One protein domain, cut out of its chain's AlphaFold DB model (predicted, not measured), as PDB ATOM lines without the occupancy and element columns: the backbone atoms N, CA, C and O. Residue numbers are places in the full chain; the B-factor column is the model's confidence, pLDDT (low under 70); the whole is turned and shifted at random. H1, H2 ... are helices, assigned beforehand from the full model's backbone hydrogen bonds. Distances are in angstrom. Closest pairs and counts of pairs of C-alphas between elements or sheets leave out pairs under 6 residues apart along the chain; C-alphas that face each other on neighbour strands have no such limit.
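What this domain is: This is residues 31 to 76 of the 83 residues of the protein "Plug domain-containing protein" of Vibrio cidicii (UniProt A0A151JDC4). There is little regular structure: a looped stretch of backbone, residues 31 to 48, makes one end, and two short helices, H1 and then H2, make the other, with residues 49 to 54 running between the two ends. The 46 printed residues hold no named strand, and 11 of them are in helices; the class is all helix. The whole is loose, with a radius of gyration of the C-alphas of 12.0 A and spans of 31 by 21 by 16 A.

How they stand to each other: Residues 32 to 33 pair with residues 41 to 42, antiparallel. H1, residues 55 to 60, and H2, residues 66 to 70, are close but not clearly touching; their closest C-alphas, those of Leu 58 and Ala 69, are 7.2 A apart. In H1 and H2 every O i to N i+4 pair is within hydrogen-bond range.

Where its parts are: H1 begins at C-alpha 55 (-25.162, -10.789, 30.093) and measures 8.8 A. H2 measures 6.4 A and ends at C-alpha 70 (-23.801, -23.508, 25.794).

The domain as a whole: The C-alphas farthest apart, those of Glu 45 and Asn 64, are 31.6 A apart. The link from H1 to H2 is tight. The printed part has no cut, and no printed residue is under 70 in pLDDT.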
ATOM      1  N   VAL A  31     -15.464  -6.043  21.048       83.69
ATOM      2  CA  VAL A  31     -15.547  -7.087  22.068       83.69
ATOM      3  C   VAL A  31     -14.139  -7.601  22.324       83.69
ATOM      4  O   VAL A  31     -13.533  -8.249  21.472       83.69
ATOM      5  N   MET A  32     -13.630  -7.323  23.520       89.06
ATOM      6  CA  MET A  32     -12.293  -7.738  23.922       89.06
ATOM      7  C   MET A  32     -12.330  -9.092  24.623       89.06
ATOM      8  O   MET A  32     -13.073  -9.289  25.585       89.06
ATOM      9  N   VAL A  33     -11.480 -10.015  24.178       86.19
ATOM     10  CA  VAL A  33     -11.354 -11.363  24.737       86.19
ATOM     11  C   VAL A  33      -9.972 -11.576  25.359       86.19
ATOM     12  O   VAL A  33      -8.975 -11.012  24.909       86.19
ATOM     13  N   VAL A  34      -9.931 -12.389  26.419       89.69
ATOM     14  CA  VAL A  34      -8.700 -12.807  27.130       89.69
ATOM     15  C   VAL A  34      -8.635 -14.322  27.365       89.69
ATOM     16  O   VAL A  34      -7.716 -14.841  27.988       89.69
ATOM     17  N   THR A  35      -9.650 -15.070  26.931       87.31
ATOM     18  CA  THR A  35      -9.716 -16.520  27.176       87.31
ATOM     19  C   THR A  35      -8.936 -17.299  26.122       87.31
ATOM     20  O   THR A  35      -8.242 -18.255  26.447       87.31
ATOM     21  N   ALA A  36      -9.020 -16.876  24.857       77.94
ATOM     22  CA  ALA A  36      -8.246 -17.470  23.765       77.94
ATOM     23  C   ALA A  36      -6.833 -16.882  23.642       77.94
ATOM     24  O   ALA A  36      -5.967 -17.463  22.993       77.94
ATOM     25  N   THR A  37      -6.613 -15.720  24.253       74.31
ATOM     26  CA  THR A  37      -5.368 -14.959  24.213       74.31
ATOM     27  C   THR A  37      -5.011 -14.576  25.639       74.31
ATOM     28  O   THR A  37      -5.809 -13.957  26.321       74.31
ATOM     29  N   THR A  38      -3.808 -14.890  26.124       82.50
ATOM     30  CA  THR A  38      -3.392 -14.520  27.496       82.50
ATOM     31  C   THR A  38      -3.403 -13.002  27.742       82.50
ATOM     32  O   THR A  38      -3.361 -12.559  28.887       82.50
ATOM     33  N   ASN A  39      -3.466 -12.202  26.675       85.56
ATOM     34  CA  ASN A  39      -3.609 -10.754  26.718       85.56
ATOM     35  C   ASN A  39      -4.920 -10.304  26.053       85.56
ATOM     36  O   ASN A  39      -5.528 -11.054  25.291       85.56
ATOM     37  N   GLN A  40      -5.326  -9.061  26.310       82.88
ATOM     38  CA  GLN A  40      -6.508  -8.461  25.699       82.88
ATOM     39  C   GLN A  40      -6.354  -8.406  24.170       82.88
ATOM     40  O   GLN A  40      -5.384  -7.852  23.654       82.88
ATOM     41  N   THR A  41      -7.280  -9.019  23.435       82.69
ATOM     42  CA  THR A  41      -7.282  -9.039  21.962       82.69
ATOM     43  C   THR A  41      -8.704  -8.861  21.445       82.69
ATOM     44  O   THR A  41      -9.661  -9.271  22.103       82.69
ATOM     45  N   SER A  42      -8.847  -8.194  20.300       85.38
ATOM     46  CA  SER A  42     -10.142  -8.027  19.640       85.38
ATOM     47  C   SER A  42     -10.708  -9.385  19.239       85.38
ATOM     48  O   SER A  42      -9.972 -10.251  18.758       85.38
ATOM     49  N   LEU A  43     -12.025  -9.566  19.352       83.25
ATOM     50  CA  LEU A  43     -12.699 -10.764  18.850       83.25
ATOM     51  C   LEU A  43     -12.413 -11.010  17.355       83.25
ATOM     52  O   LEU A  43     -12.373 -12.161  16.927       83.25
ATOM     53  N   ARG A  44     -12.175  -9.953  16.562       84.75
ATOM     54  CA  ARG A  44     -11.880 -10.060  15.118       84.75
ATOM     55  C   ARG A  44     -10.483 -10.601  14.818       84.75
ATOM     56  O   ARG A  44     -10.277 -11.198  13.768       84.75
ATOM     57  N   GLU A  45      -9.541 -10.377  15.726       84.56
ATOM     58  CA  GLU A  45      -8.132 -10.769  15.592       84.56
ATOM     59  C   GLU A  45      -7.816 -12.064  16.350       84.56
ATOM     60  O   GLU A  45      -6.664 -12.493  16.428       84.56
ATOM     61  N   ALA A  46      -8.841 -12.695  16.925       79.69
ATOM     62  CA  ALA A  46      -8.696 -13.917  17.685       79.69
ATOM     63  C   ALA A  46      -8.072 -15.048  16.835       79.69
ATOM     64  O   ALA A  46      -8.532 -15.317  15.723       79.69
ATOM     65  N   PRO A  47      -7.062 -15.771  17.361       77.81
ATOM     66  CA  PRO A  47      -6.342 -16.810  16.616       77.81
ATOM     67  C   PRO A  47      -7.177 -18.071  16.338       77.81
ATOM     68  O   PRO A  47      -6.795 -18.892  15.506       77.81
ATOM     69  N   ALA A  48      -8.298 -18.246  17.041       84.12
ATOM     70  CA  ALA A  48      -9.222 -19.365  16.899       84.12
ATOM     71  C   ALA A  48     -10.674 -18.866  16.943       84.12
ATOM     72  O   ALA A  48     -10.942 -17.745  17.374       84.12
ATOM     73  N   THR A  49     -11.622 -19.706  16.521       85.94
ATOM     74  CA  THR A  49     -13.055 -19.392  16.597       85.94
ATOM     75  C   THR A  49     -13.513 -19.299  18.054       85.94
ATOM     76  O   THR A  49     -13.335 -20.243  18.822       85.94
ATOM     77  N   ILE A  50     -14.133 -18.174  18.424       88.00
ATOM     78  CA  ILE A  50     -14.653 -17.908  19.772       88.00
ATOM     79  C   ILE A  50     -16.118 -17.494  19.668       88.00
ATOM     80  O   ILE A  50     -16.482 -16.693  18.811       88.00
ATOM     81  N   SER A  51     -16.938 -18.004  20.585       90.25
ATOM     82  CA  SER A  51     -18.292 -17.513  20.828       90.25
ATOM     83  C   SER A  51     -18.332 -16.834  22.192       90.25
ATOM     84  O   SER A  51     -17.904 -17.422  23.185       90.25
ATOM     85  N   VAL A  52     -18.845 -15.606  22.243       90.50
ATOM     86  CA  VAL A  52     -19.034 -14.845  23.485       90.50
ATOM     87  C   VAL A  52     -20.528 -14.788  23.777       90.50
ATOM     88  O   VAL A  52     -21.299 -14.371  22.920       90.50
ATOM     89  N   ILE A  53     -20.926 -15.216  24.974       90.75
ATOM     90  CA  ILE A  53     -22.306 -15.107  25.459       90.75
ATOM     91  C   ILE A  53     -22.356 -13.904  26.400       90.75
ATOM     92  O   ILE A  53     -21.626 -13.874  27.393       90.75
ATOM     93  N   THR A  54     -23.178 -12.904  26.080       91.44
ATOM     94  CA  THR A  54     -23.274 -11.669  26.875       91.44
ATOM     95  C   THR A  54     -24.254 -11.808  28.039       91.44
ATOM     96  O   THR A  54     -25.098 -12.706  28.069       91.44
ATOM     97  N   SER A  55     -24.180 -10.892  29.006       88.75
ATOM     98  CA  SER A  55     -25.162 -10.789  30.093       88.75
ATOM     99  C   SER A  55     -26.587 -10.601  29.574       88.75
ATOM    100  O   SER A  55     -27.537 -11.168  30.112       88.75
ATOM    101  N   GLU A  56     -26.740  -9.825  28.509       88.06
ATOM    102  CA  GLU A  56     -28.010  -9.543  27.857       88.06
ATOM    103  C   GLU A  56     -28.592 -10.809  27.227       88.06
ATOM    104  O   GLU A  56     -29.796 -11.050  27.346       88.06
ATOM    105  N   ASP A  57     -27.752 -11.647  26.614       88.62
ATOM    106  CA  ASP A  57     -28.168 -12.930  26.038       88.62
ATOM    107  C   ASP A  57     -28.643 -13.907  27.124       88.62
ATOM    108  O   ASP A  57     -29.694 -14.539  26.971       88.62
ATOM    109  N   LEU A  58     -27.931 -13.963  28.256       89.00
ATOM    110  CA  LEU A  58     -28.321 -14.764  29.425       89.00
ATOM    111  C   LEU A  58     -29.622 -14.272  30.071       89.00
ATOM    112  O   LEU A  58     -30.371 -15.066  30.629       89.00
ATOM    113  N   ASN A  59     -29.914 -12.975  30.008       88.19
ATOM    114  CA  ASN A  59     -31.147 -12.429  30.574       88.19
ATOM    115  C   ASN A  59     -32.365 -12.650  29.657       88.19
ATOM    116  O   ASN A  59     -33.497 -12.739  30.126       88.19
ATOM    117  N   ARG A  60     -32.149 -12.740  28.338       88.69
ATOM    118  CA  ARG A  60     -33.209 -13.031  27.354       88.69
ATOM    119  C   ARG A  60     -33.670 -14.479  27.404       88.69
ATOM    120  O   ARG A  60     -34.851 -14.747  27.192       88.69
ATOM    121  N   THR A  61     -32.744 -15.392  27.670       81.56
ATOM    122  CA  THR A  61     -33.035 -16.822  27.772       81.56
ATOM    123  C   THR A  61     -32.805 -17.252  29.212       81.56
ATOM    124  O   THR A  61     -31.649 -17.352  29.608       81.56
ATOM    125  N   PRO A  62     -33.853 -17.520  30.010       78.12
ATOM    126  CA  PRO A  62     -33.675 -17.931  31.397       78.12
ATOM    127  C   PRO A  62     -32.959 -19.286  31.455       78.12
ATOM    128  O   PRO A  62     -33.566 -20.343  31.283       78.12
ATOM    129  N   VAL A  63     -31.648 -19.241  31.684       84.94
ATOM    130  CA  VAL A  63     -30.775 -20.404  31.848       84.94
ATOM    131  C   VAL A  63     -30.378 -20.530  33.313       84.94
ATOM    132  O   VAL A  63     -30.008 -19.554  33.959       84.94
ATOM    133  N   ASN A  64     -30.474 -21.745  33.850       88.06
ATOM    134  CA  ASN A  64     -30.182 -22.025  35.263       88.06
ATOM    135  C   ASN A  64     -28.769 -22.587  35.481       88.06
ATOM    136  O   ASN A  64     -28.339 -22.746  36.618       88.06
ATOM    137  N   ASP A  65     -28.067 -22.921  34.398       87.62
ATOM    138  CA  ASP A  65     -26.737 -23.518  34.416       87.62
ATOM    139  C   ASP A  65     -25.955 -23.103  33.161       87.62
ATOM    140  O   ASP A  65     -26.535 -22.825  32.106       87.62
ATOM    141  N   VAL A  66     -24.626 -23.102  33.269       88.94
ATOM    142  CA  VAL A  66     -23.698 -22.793  32.174       88.94
ATOM    143  C   VAL A  66     -23.863 -23.796  31.036       88.94
ATOM    144  O   VAL A  66     -23.825 -23.407  29.873       88.94
ATOM    145  N   ALA A  67     -24.127 -25.072  31.342       89.81
ATOM    146  CA  ALA A  67     -24.354 -26.089  30.319       89.81
ATOM    147  C   ALA A  67     -25.550 -25.738  29.419       89.81
ATOM    148  O   ALA A  67     -25.444 -25.843  28.203       89.81
ATOM    149  N   SER A  68     -26.652 -25.250  29.997       87.88
ATOM    150  CA  SER A  68     -27.824 -24.805  29.233       87.88
ATOM    151  C   SER A  68     -27.529 -23.584  28.361       87.88
ATOM    152  O   SER A  68     -28.059 -23.482  27.260       87.88
ATOM    153  N   ALA A  69     -26.665 -22.671  28.812       89.56
ATOM    154  CA  ALA A  69     -26.258 -21.521  28.002       89.56
ATOM    155  C   ALA A  69     -25.469 -21.948  26.748       89.56
ATOM    156  O   ALA A  69     -25.650 -21.383  25.666       89.56
ATOM    157  N   LEU A  70     -24.634 -22.983  26.878       90.88
ATOM    158  CA  LEU A  70     -23.801 -23.508  25.794       90.88
ATOM    159  C   LEU A  70     -24.583 -24.284  24.723       90.88
ATOM    160  O   LEU A  70     -24.065 -24.459  23.625       90.88
ATOM    161  N   GLU A  71     -25.824 -24.706  24.992       89.06
ATOM    162  CA  GLU A  71     -26.679 -25.413  24.017       89.06
ATOM    163  C   GLU A  71     -26.984 -24.560  22.769       89.06
ATOM    164  O   GLU A  71     -27.243 -25.096  21.694       89.06
ATOM    165  N   SER A  72     -26.918 -23.230  22.892       87.00
ATOM    166  CA  SER A  72     -27.115 -22.290  21.780       87.00
ATOM    167  C   SER A  72     -25.877 -22.101  20.893       87.00
ATOM    168  O   SER A  72     -25.976 -21.516  19.812       87.00
ATOM    169  N   VAL A  73     -24.708 -22.581  21.332       90.94
ATOM    170  CA  VAL A  73     -23.430 -22.321  20.667       90.94
ATOM    171  C   VAL A  73     -23.177 -23.369  19.578       90.94
ATOM    172  O   VAL A  73     -23.118 -24.567  19.869       90.94
ATOM    173  N   PRO A  74     -22.966 -22.955  18.316       89.25
ATOM    174  CA  PRO A  74     -22.654 -23.881  17.235       89.25
ATOM    175  C   PRO A  74     -21.401 -24.709  17.527       89.25
ATOM    176  O   PRO A  74     -20.382 -24.187  17.972       89.25
ATOM    177  N   GLY A  75     -21.457 -26.008  17.228       89.31
ATOM    178  CA  GLY A  75     -20.320 -26.915  17.411       89.31
ATOM    179  C   GLY A  75     -20.099 -27.393  18.850       89.31
ATOM    180  O   GLY A  75     -19.161 -28.152  19.083       89.31
ATOM    181  N   VAL A  76     -20.960 -27.011  19.799       90.75
ATOM    182  CA  VAL A  76     -20.931 -27.510  21.180       90.75
ATOM    183  C   VAL A  76     -22.040 -28.544  21.377       90.75
ATOM    184  O   VAL A  76     -23.205 -28.278  21.104       90.75
TER     185      VAL A  76